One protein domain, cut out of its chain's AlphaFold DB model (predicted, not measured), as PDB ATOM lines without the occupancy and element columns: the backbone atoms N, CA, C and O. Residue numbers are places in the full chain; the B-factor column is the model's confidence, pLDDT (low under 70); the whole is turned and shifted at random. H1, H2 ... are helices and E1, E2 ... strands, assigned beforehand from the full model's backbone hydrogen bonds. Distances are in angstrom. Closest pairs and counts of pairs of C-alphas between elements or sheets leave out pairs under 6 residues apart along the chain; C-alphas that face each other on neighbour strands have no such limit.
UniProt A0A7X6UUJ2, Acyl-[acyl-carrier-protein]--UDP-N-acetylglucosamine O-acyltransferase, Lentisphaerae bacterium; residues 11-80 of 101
ATOM      1  N   LYS A  11     101.520 101.555 164.425       92.75
ATOM      2  CA  LYS A  11     100.078 101.492 164.176       92.75
ATOM      3  C   LYS A  11      99.399 102.526 165.057       92.75
ATOM      4  O   LYS A  11      99.738 102.629 166.240       92.75
ATOM      5  N   THR A  12      98.422 103.227 164.511       89.19
ATOM      6  CA  THR A  12      97.639 104.229 165.232       89.19
ATOM      7  C   THR A  12      96.200 103.791 165.404       89.19
ATOM      8  O   THR A  12      95.669 103.037 164.595       89.19
ATOM      9  N   ASP A  13      95.586 104.287 166.467       84.06
ATOM     10  CA  ASP A  13      94.137 104.346 166.589       84.06
ATOM     11  C   ASP A  13      93.655 105.645 165.927       84.06
ATOM     12  O   ASP A  13      94.029 106.743 166.362       84.06
ATOM     13  N   GLU A  14      92.880 105.512 164.849       69.19
ATOM     14  CA  GLU A  14      92.378 106.623 164.029       69.19
ATOM     15  C   GLU A  14      91.526 107.609 164.840       69.19
ATOM     16  O   GLU A  14      91.525 108.808 164.567       69.19
ATOM     17  N   GLN A  15      90.848 107.154 165.895       74.38
ATOM     18  CA  GLN A  15      89.980 108.028 166.686       74.38
ATOM     19  C   GLN A  15      90.758 108.882 167.695       74.38
ATOM     20  O   GLN A  15      90.334 109.986 168.033       74.38
ATOM     21  N   ALA A  16      91.908 108.393 168.173       70.94
ATOM     22  CA  ALA A  16      92.613 108.973 169.317       70.94
ATOM     23  C   ALA A  16      93.950 109.646 168.970       70.94
ATOM     24  O   ALA A  16      94.632 110.121 169.881       70.94
ATOM     25  N   ASN A  17      94.368 109.644 167.694       77.81
ATOM     26  CA  ASN A  17      95.707 110.075 167.262       77.81
ATOM     27  C   ASN A  17      96.803 109.567 168.225       77.81
ATOM     28  O   ASN A  17      97.622 110.323 168.753       77.81
ATOM     29  N   THR A  18      96.713 108.278 168.550       87.12
ATOM     30  CA  THR A  18      97.525 107.614 169.568       87.12
ATOM     31  C   THR A  18      98.161 106.388 168.944       87.12
ATOM     32  O   THR A  18      97.500 105.614 168.248       87.12
ATOM     33  N   VAL A  19      99.449 106.186 169.203       91.75
ATOM     34  CA  VAL A  19     100.131 104.962 168.800       91.75
ATOM     35  C   VAL A  19      99.679 103.819 169.693       91.75
ATOM     36  O   VAL A  19      99.790 103.896 170.913       91.75
ATOM     37  N   VAL A  20      99.229 102.721 169.090       91.75
ATOM     38  CA  VAL A  20      98.874 101.494 169.823       91.75
ATOM     39  C   VAL A  20     100.054 100.526 169.937       91.75
ATOM     40  O   VAL A  20     100.132  99.732 170.874       91.75
ATOM     41  N   GLY A  21     101.017 100.606 169.019       93.25
ATOM     42  CA  GLY A  21     102.231  99.790 169.029       93.25
ATOM     43  C   GLY A  21     102.914  99.741 167.667       93.25
ATOM     44  O   GLY A  21     102.521 100.444 166.743       93.25
ATOM     45  N   LEU A  22     103.920  98.878 167.523       96.00
ATOM     46  CA  LEU A  22     104.592  98.652 166.240       96.00
ATOM     47  C   LEU A  22     103.750  97.793 165.286       96.00
ATOM     48  O   LEU A  22     103.079  96.839 165.696       96.00
ATOM     49  N   ASN A  23     103.848  98.073 163.988       96.12
ATOM     50  CA  ASN A  23     103.300  97.256 162.914       96.12
ATOM     51  C   ASN A  23     104.200  96.042 162.634       96.12
ATOM     52  O   ASN A  23     104.797  95.900 161.570       96.12
ATOM     53  N   VAL A  24     104.302  95.140 163.611       95.06
ATOM     54  CA  VAL A  24     105.165  93.950 163.520       95.06
ATOM     55  C   VAL A  24     104.790  93.058 162.331       95.06
ATOM     56  O   VAL A  24     105.674  92.455 161.727       95.06
ATOM     57  N   VAL A  25     103.504  92.983 161.973       96.31
ATOM     58  CA  VAL A  25     103.035  92.214 160.808       96.31
ATOM     59  C   VAL A  25     103.561  92.829 159.511       96.31
ATOM     60  O   VAL A  25     104.138  92.105 158.703       96.31
ATOM     61  N   GLY A  26     103.423  94.148 159.339       97.31
ATOM     62  CA  GLY A  26     103.960  94.868 158.181       97.31
ATOM     63  C   GLY A  26     105.476  94.725 158.062       97.31
ATOM     64  O   GLY A  26     105.965  94.336 157.009       97.31
ATOM     65  N   LEU A  27     106.205  94.914 159.167       97.25
ATOM     66  CA  LEU A  27     107.663  94.748 159.202       97.25
ATOM     67  C   LEU A  27     108.100  93.332 158.799       97.25
ATOM     68  O   LEU A  27     109.061  93.169 158.056       97.25
ATOM     69  N   ARG A  28     107.391  92.293 159.261       96.88
ATOM     70  CA  ARG A  28     107.684  90.902 158.872       96.88
ATOM     71  C   ARG A  28     107.434  90.657 157.385       96.88
ATOM     72  O   ARG A  28     108.253  90.011 156.746       96.88
ATOM     73  N   ARG A  29     106.324  91.167 156.843       97.75
ATOM     74  CA  ARG A  29     105.991  91.034 155.414       97.75
ATOM     75  C   ARG A  29     106.973  91.786 154.518       97.75
ATOM     76  O   ARG A  29     107.296  91.296 153.449       97.75
ATOM     77  N   ALA A  30     107.481  92.922 154.986       97.31
ATOM     78  CA  ALA A  30     108.515  93.698 154.308       97.31
ATOM     79  C   ALA A  30     109.918  93.058 154.381       97.31
ATOM     80  O   ALA A  30     110.878  93.656 153.914       97.31
ATOM     81  N   GLY A  31     110.065  91.872 154.986       97.62
ATOM     82  CA  GLY A  31     111.356  91.188 155.085       97.62
ATOM     83  C   GLY A  31     112.322  91.805 156.099       97.62
ATOM     84  O   GLY A  31     113.494  91.441 156.109       97.62
ATOM     85  N   VAL A  32     111.854  92.699 156.982       97.88
ATOM     86  CA  VAL A  32     112.718  93.349 157.978       97.88
ATOM     87  C   VAL A  32     113.299  92.304 158.924       97.88
ATOM     88  O   VAL A  32     112.578  91.511 159.560       97.88
ATOM     89  N   SER A  33     114.625  92.339 159.043       98.00
ATOM     90  CA  SER A  33     115.394  91.377 159.820       98.00
ATOM     91  C   SER A  33     114.939  91.337 161.285       98.00
ATOM     92  O   SER A  33     114.355  92.281 161.828       98.00
ATOM     93  N   LEU A  34     115.175  90.210 161.964       97.31
ATOM     94  CA  LEU A  34     114.858  90.116 163.392       97.31
ATOM     95  C   LEU A  34     115.635  91.163 164.207       97.31
ATOM     96  O   LEU A  34     115.048  91.775 165.099       97.31
ATOM     97  N   ALA A  35     116.908  91.387 163.870       97.56
ATOM     98  CA  ALA A  35     117.775  92.356 164.534       97.56
ATOM     99  C   ALA A  35     117.224  93.786 164.418       97.56
ATOM    100  O   ALA A  35     117.074  94.474 165.427       97.56
ATOM    101  N   GLU A  36     116.813  94.212 163.223       97.94
ATOM    102  CA  GLU A  36     116.219  95.540 163.034       97.94
ATOM    103  C   GLU A  36     114.861  95.669 163.722       97.94
ATOM    104  O   GLU A  36     114.588  96.676 164.375       97.94
ATOM    105  N   ARG A  37     114.016  94.629 163.675       97.56
ATOM    106  CA  ARG A  37     112.746  94.631 164.422       97.56
ATOM    107  C   ARG A  37     112.973  94.769 165.929       97.56
ATOM    108  O   ARG A  37     112.184  95.434 166.601       97.56
ATOM    109  N   GLN A  38     114.026  94.156 166.471       97.81
ATOM    110  CA  GLN A  38     114.413  94.317 167.874       97.81
ATOM    111  C   GLN A  38     114.945  95.728 168.162       97.81
ATOM    112  O   GLN A  38     114.563  96.310 169.177       97.81
ATOM    113  N   ALA A  39     115.741  96.304 167.259       97.88
ATOM    114  CA  ALA A  39     116.238  97.672 167.382       97.88
ATOM    115  C   ALA A  39     115.089  98.699 167.400       97.88
ATOM    116  O   ALA A  39     115.013  99.519 168.314       97.88
ATOM    117  N   ILE A  40     114.130  98.598 166.472       97.56
ATOM    118  CA  ILE A  40     112.944  99.473 166.443       97.56
ATOM    119  C   ILE A  40     112.090  99.263 167.698       97.56
ATOM    120  O   ILE A  40     111.602 100.225 168.284       97.56
ATOM    121  N   LYS A  41     111.929  98.017 168.167       97.44
ATOM    122  CA  LYS A  41     111.216  97.729 169.422       97.44
ATOM    123  C   LYS A  41     111.875  98.407 170.622       97.44
ATOM    124  O   LYS A  41     111.163  98.941 171.471       97.44
ATOM    125  N   LYS A  42     113.209  98.406 170.692       98.00
ATOM    126  CA  LYS A  42     113.962  99.114 171.733       98.00
ATOM    127  C   LYS A  42     113.740 100.625 171.640       98.00
ATOM    128  O   LYS A  42     113.371 101.233 172.642       98.00
ATOM    129  N   ALA A  43     113.867 101.207 170.448       98.00
ATOM    130  CA  ALA A  43     113.650 102.638 170.237       98.00
ATOM    131  C   ALA A  43     112.221 103.077 170.599       98.00
ATOM    132  O   ALA A  43     112.018 104.061 171.309       98.00
ATOM    133  N   PHE A  44     111.227 102.284 170.202       96.88
ATOM    134  CA  PHE A  44     109.827 102.489 170.560       96.88
ATOM    135  C   PHE A  44     109.600 102.479 172.081       96.88
ATOM    136  O   PHE A  44     108.839 103.291 172.606       96.88
ATOM    137  N   HIS A  45     110.252 101.564 172.807       96.25
ATOM    138  CA  HIS A  45     110.167 101.520 174.267       96.25
ATOM    139  C   HIS A  45     110.807 102.734 174.932       96.25
ATOM    140  O   HIS A  45     110.187 103.293 175.833       96.25
ATOM    141  N   LEU A  46     111.976 103.170 174.459       96.56
ATOM    142  CA  LEU A  46     112.620 104.385 174.959       96.56
ATOM    143  C   LEU A  46     111.708 105.607 174.809       96.56
ATOM    144  O   LEU A  46     111.577 106.384 175.752       96.56
ATOM    145  N   LEU A  47     111.018 105.731 173.672       95.88
ATOM    146  CA  LEU A  47     110.105 106.844 173.418       95.88
ATOM    147  C   LEU A  47     108.821 106.790 174.258       95.88
ATOM    148  O   LEU A  47     108.390 107.810 174.785       95.88
ATOM    149  N   TYR A  48     108.181 105.622 174.363       94.56
ATOM    150  CA  TYR A  48     106.810 105.540 174.883       94.56
ATOM    151  C   TYR A  48     106.661 104.827 176.224       94.56
ATOM    152  O   TYR A  48     105.597 104.903 176.827       94.56
ATOM    153  N   ARG A  49     107.658 104.081 176.696       92.44
ATOM    154  CA  ARG A  49     107.525 103.222 177.888       92.44
ATOM    155  C   ARG A  49     108.607 103.426 178.943       92.44
ATOM    156  O   ARG A  49     108.480 102.869 180.024       92.44
ATOM    157  N   SER A  50     109.623 104.239 178.667       92.25
ATOM    158  CA  SER A  50     110.737 104.476 179.593       92.25
ATOM    159  C   SER A  50     110.548 105.676 180.526       92.25
ATOM    160  O   SER A  50     111.455 105.983 181.290       92.25
ATOM    161  N   GLY A  51     109.406 106.371 180.468       90.62
ATOM    162  CA  GLY A  51     109.153 107.562 181.293       90.62
ATOM    163  C   GLY A  51     110.020 108.776 180.932       90.62
ATOM    164  O   GLY A  51     110.016 109.764 181.661       90.62
ATOM    165  N   LEU A  52     110.748 108.703 179.817       93.12
ATOM    166  CA  LEU A  52     111.592 109.771 179.296       93.12
ATOM    167  C   LEU A  52     110.746 110.813 178.562       93.12
ATOM    168  O   LEU A  52     109.723 110.486 177.953       93.12
ATOM    169  N   ASN A  53     111.207 112.062 178.563       94.19
ATOM    170  CA  ASN A  53     110.719 113.033 177.589       94.19
ATOM    171  C   ASN A  53     111.303 112.738 176.191       94.19
ATOM    172  O   ASN A  53     112.193 111.899 176.031       94.19
ATOM    173  N   VAL A  54     110.795 113.424 175.164       94.69
ATOM    174  CA  VAL A  54     111.177 113.161 173.765       94.69
ATOM    175  C   VAL A  54     112.680 113.354 173.543       94.69
ATOM    176  O   VAL A  54     113.319 112.471 172.975       94.69
ATOM    177  N   SER A  55     113.263 114.447 174.037       95.69
ATOM    178  CA  SER A  55     114.691 114.750 173.867       95.69
ATOM    179  C   SER A  55     115.589 113.703 174.534       95.69
ATOM    180  O   SER A  55     116.547 113.218 173.929       95.69
ATOM    181  N   GLN A  56     115.243 113.286 175.755       97.31
ATOM    182  CA  GLN A  56     115.938 112.212 176.468       97.31
ATOM    183  C   GLN A  56     115.824 110.885 175.715       97.31
ATOM    184  O   GLN A  56     116.823 110.190 175.532       97.31
ATOM    185  N   ALA A  57     114.626 110.533 175.242       97.19
ATOM    186  CA  ALA A  57     114.416 109.318 174.466       97.19
ATOM    187  C   ALA A  57     115.256 109.318 173.183       97.19
ATOM    188  O   ALA A  57     115.941 108.335 172.911       97.19
ATOM    189  N   VAL A  58     115.274 110.423 172.432       97.50
ATOM    190  CA  VAL A  58     116.098 110.601 171.225       97.50
ATOM    191  C   VAL A  58     117.584 110.390 171.527       97.50
ATOM    192  O   VAL A  58     118.256 109.629 170.821       97.50
ATOM    193  N   GLN A  59     118.092 110.992 172.604       97.94
ATOM    194  CA  GLN A  59     119.485 110.823 173.020       97.94
ATOM    195  C   GLN A  59     119.801 109.365 173.370       97.94
ATOM    196  O   GLN A  59     120.816 108.826 172.923       97.94
ATOM    197  N   ARG A  60     118.920 108.697 174.122       98.06
ATOM    198  CA  ARG A  60     119.088 107.280 174.471       98.06
ATOM    199  C   ARG A  60     119.022 106.393 173.234       98.06
ATOM    200  O   ARG A  60     119.862 105.517 173.088       98.06
ATOM    201  N   ILE A  61     118.117 106.656 172.288       98.06
ATOM    202  CA  ILE A  61     118.050 105.921 171.015       98.06
ATOM    203  C   ILE A  61     119.371 106.057 170.251       98.06
ATOM    204  O   ILE A  61     119.901 105.055 169.779       98.06
ATOM    205  N   LYS A  62     119.938 107.270 170.175       97.69
ATOM    206  CA  LYS A  62     121.235 107.521 169.527       97.69
ATOM    207  C   LYS A  62     122.390 106.742 170.164       97.69
ATOM    208  O   LYS A  62     123.284 106.326 169.439       97.69
ATOM    209  N   GLN A  63     122.390 106.576 171.485       97.69
ATOM    210  CA  GLN A  63     123.462 105.892 172.219       97.69
ATOM    211  C   GLN A  63     123.299 104.369 172.241       97.69
ATOM    212  O   GLN A  63     124.280 103.635 172.270       97.69
ATOM    213  N   GLU A  64     122.058 103.893 172.283       97.12
ATOM    214  CA  GLU A  64     121.752 102.519 172.667       97.12
ATOM    215  C   GLU A  64     121.265 101.616 171.530       97.12
ATOM    216  O   GLU A  64     121.170 100.396 171.728       97.12
ATOM    217  N   CYS A  65     120.851 102.193 170.403       96.81
ATOM    218  CA  CYS A  65     120.317 101.444 169.273       96.81
ATOM    219  C   CYS A  65     121.332 101.415 168.125       96.81
ATOM    220  O   CYS A  65     121.970 102.434 167.853       96.81
ATOM    221  N   PRO A  66     121.470 100.276 167.425       94.19
ATOM    222  CA  PRO A  66     122.310 100.209 166.239       94.19
ATOM    223  C   PRO A  66     121.762 101.119 165.122       94.19
ATOM    224  O   PRO A  66     120.558 101.411 165.102       94.19
ATOM    225  N   PRO A  67     122.620 101.550 164.177       92.81
ATOM    226  CA  PRO A  67     122.179 102.262 162.980       92.81
ATOM    227  C   PRO A  67     121.219 101.403 162.138       92.81
ATOM    228  O   PRO A  67     121.154 100.183 162.294       92.81
ATOM    229  N   GLY A  68     120.458 102.049 161.253       96.38
ATOM    230  CA  GLY A  68     119.402 101.421 160.445       96.38
ATOM    231  C   GLY A  68     118.014 101.949 160.811       96.38
ATOM    232  O   GLY A  68     117.853 103.133 161.102       96.38
ATOM    233  N   LEU A  69     116.999 101.086 160.849       97.38
ATOM    234  CA  LEU A  69     115.609 101.529 161.050       97.38
ATOM    235  C   LEU A  69     115.352 102.225 162.402       97.38
ATOM    236  O   LEU A  69     114.480 103.084 162.504       97.38
ATOM    237  N   ALA A  70     116.125 101.916 163.449       97.38
ATOM    238  CA  ALA A  70     116.045 102.656 164.713       97.38
ATOM    239  C   ALA A  70     116.586 104.095 164.589       97.38
ATOM    240  O   ALA A  70     116.076 105.007 165.241       97.38
ATOM    241  N   GLN A  71     117.589 104.310 163.734       97.69
ATOM    242  CA  GLN A  71     118.094 105.641 163.403       97.69
ATOM    243  C   GLN A  71     117.090 106.413 162.543       97.69
ATOM    244  O   GLN A  71     116.886 107.593 162.806       97.69
ATOM    245  N   GLU A  72     116.438 105.765 161.573       97.81
ATOM    246  CA  GLU A  72     115.351 106.375 160.789       97.81
ATOM    247  C   GLU A  72     114.197 106.819 161.699       97.81
ATOM    248  O   GLU A  72     113.743 107.960 161.630       97.81
ATOM    249  N   PHE A  73     113.794 105.952 162.632       97.94
ATOM    250  CA  PHE A  73     112.788 106.270 163.643       97.94
ATOM    251  C   PHE A  73     113.181 107.499 164.479       97.94
ATOM    252  O   PHE A  73     112.366 108.400 164.667       97.94
ATOM    253  N   ARG A  74     114.437 107.567 164.946       97.62
ATOM    254  CA  ARG A  74     114.965 108.726 165.683       97.62
ATOM    255  C   ARG A  74     114.951 110.000 164.840       97.62
ATOM    256  O   ARG A  74     114.471 111.023 165.313       97.62
ATOM    257  N   ALA A  75     115.461 109.928 163.613       97.75
ATOM    258  CA  ALA A  75     115.577 111.077 162.722       97.75
ATOM    259  C   ALA A  75     114.204 111.681 162.406       97.75
ATOM    260  O   ALA A  75     114.053 112.901 162.410       97.75
ATOM    261  N   PHE A  76     113.182 110.839 162.224       97.69
ATOM    262  CA  PHE A  76     111.809 111.307 162.063       97.69
ATOM    263  C   PHE A  76     111.341 112.125 163.275       97.69
ATOM    264  O   PHE A  76     110.818 113.226 163.112       97.69
ATOM    265  N   ILE A  77     111.573 111.619 164.493       96.50
ATOM    266  CA  ILE A  77     111.208 112.311 165.739       96.50
ATOM    267  C   ILE A  77     111.926 113.658 165.851       96.50
ATOM    268  O   ILE A  77     111.285 114.651 166.177       96.50
ATOM    269  N   GLU A  78     113.228 113.695 165.555       96.19
ATOM    270  CA  GLU A  78     114.046 114.917 165.574       96.19
ATOM    271  C   GLU A  78     113.549 115.958 164.555       96.19
ATOM    272  O   GLU A  78     113.614 117.154 164.817       96.19
ATOM    273  N   SER A  79     113.023 115.510 163.410       96.44
ATOM    274  CA  SER A  79     112.521 116.390 162.346       96.44
ATOM    275  C   SER A  79     111.089 116.905 162.557       96.44
ATOM    276  O   SER A  79     110.639 117.796 161.835       96.44
ATOM    277  N   SER A  80     110.350 116.347 163.520       94.94
ATOM    278  CA  SER A  80     108.934 116.661 163.728       94.94
ATOM    279  C   SER A  80     108.737 118.065 164.305       94.94
ATOM    280  O   SER A  80     109.055 118.325 165.463       94.94
TER     281      SER A  80
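AT A GLANCE: This is residues 11 to 80 of the 101 residues of the protein "Acyl-[acyl-carrier-protein]--UDP-N-acetylglucosamine O-acyltransferase" of Lentisphaerae bacterium (UniProt A0A7X6UUJ2). A small antiparallel hairpin of two strands, E1 and E2, lies beside a bundle of three helices, H2, H3 and H4, which run up and down with their centres in a triangle. The short helix H1 comes between hairpin and bundle along the chain and lies near H2. The printed part has 70 residues with two named strands and four named helices, in the order E1, E2, H1, H2, H3, H4; the one sheet has the order E1 - E2, and the class is mostly helix. The whole is compact, with a radius of gyration of the C-alphas of 12.1 A, and the C-alphas span 32 by 31 by 21 A.

IN THESE COORDINATES: E1, residues 11 to 13, begins at C-alpha 11 at (100.078, 101.492, 164.176) and is 7.0 A long from first to last C-alpha. E2, residues 18 to 22, is 11.9 A long. H2, residues 34 to 48, is the longest helix at 20.8 A, from C-alpha 34 at (114.858, 90.116, 163.392). H1, residues 24 to 29, is 8.7 A long. H3, residues 54 to 64, is 15.0 A long, and H4, residues 69 to 79, is 15.2 A long and ends at C-alpha 79 at (112.521, 116.390, 162.346).

HOW THE PARTS SIT: E1 and E2 form a hairpin, antiparallel at 152 degrees between their directions. N 11 and O 21 are 2.8 A apart and N 13 and O 18 are 2.9 A apart, within hydrogen-bond range. The closest C-alphas of E2 and H2 are those of Leu 22 and Lys 41, 7.4 A apart. H2 touches H4 at a shallow tilt of 32 degrees, the same way; the closest C-alphas are those of Ile 40 and Ala 70, 4.8 A apart. With its residues 42 to 47 alone H2 touches H3, at a shallow tilt of 30 degrees, opposite ways; the closest C-alphas are those of Leu 47 and Ala 57, 5.1 A apart. H3 and H4 touch at a shallow tilt of 29 degrees, opposite ways, with the C-alphas of Val 58 and Arg 74 closest, 6.0 A apart. H2 and H3, and H3 and H4, are helical hairpins. H1 and H2 are close but not clearly touching, with the closest C-alphas, those of Leu 27 and Arg 37, 7.3 A apart. E1 is apart from H2, H3 and H4. In H1, H2, H3 and H4 every O i to N i+4 pair is within hydrogen-bond range.

THE WHOLE: The two C-alphas farthest apart, those of Gln 15 and Gln 63, are 34.0 A apart. The printed part has no cut, and its five links between named elements are tight. The mean pLDDT of the printed part is 94.6, and one printed residue, Glu 14, is under 70.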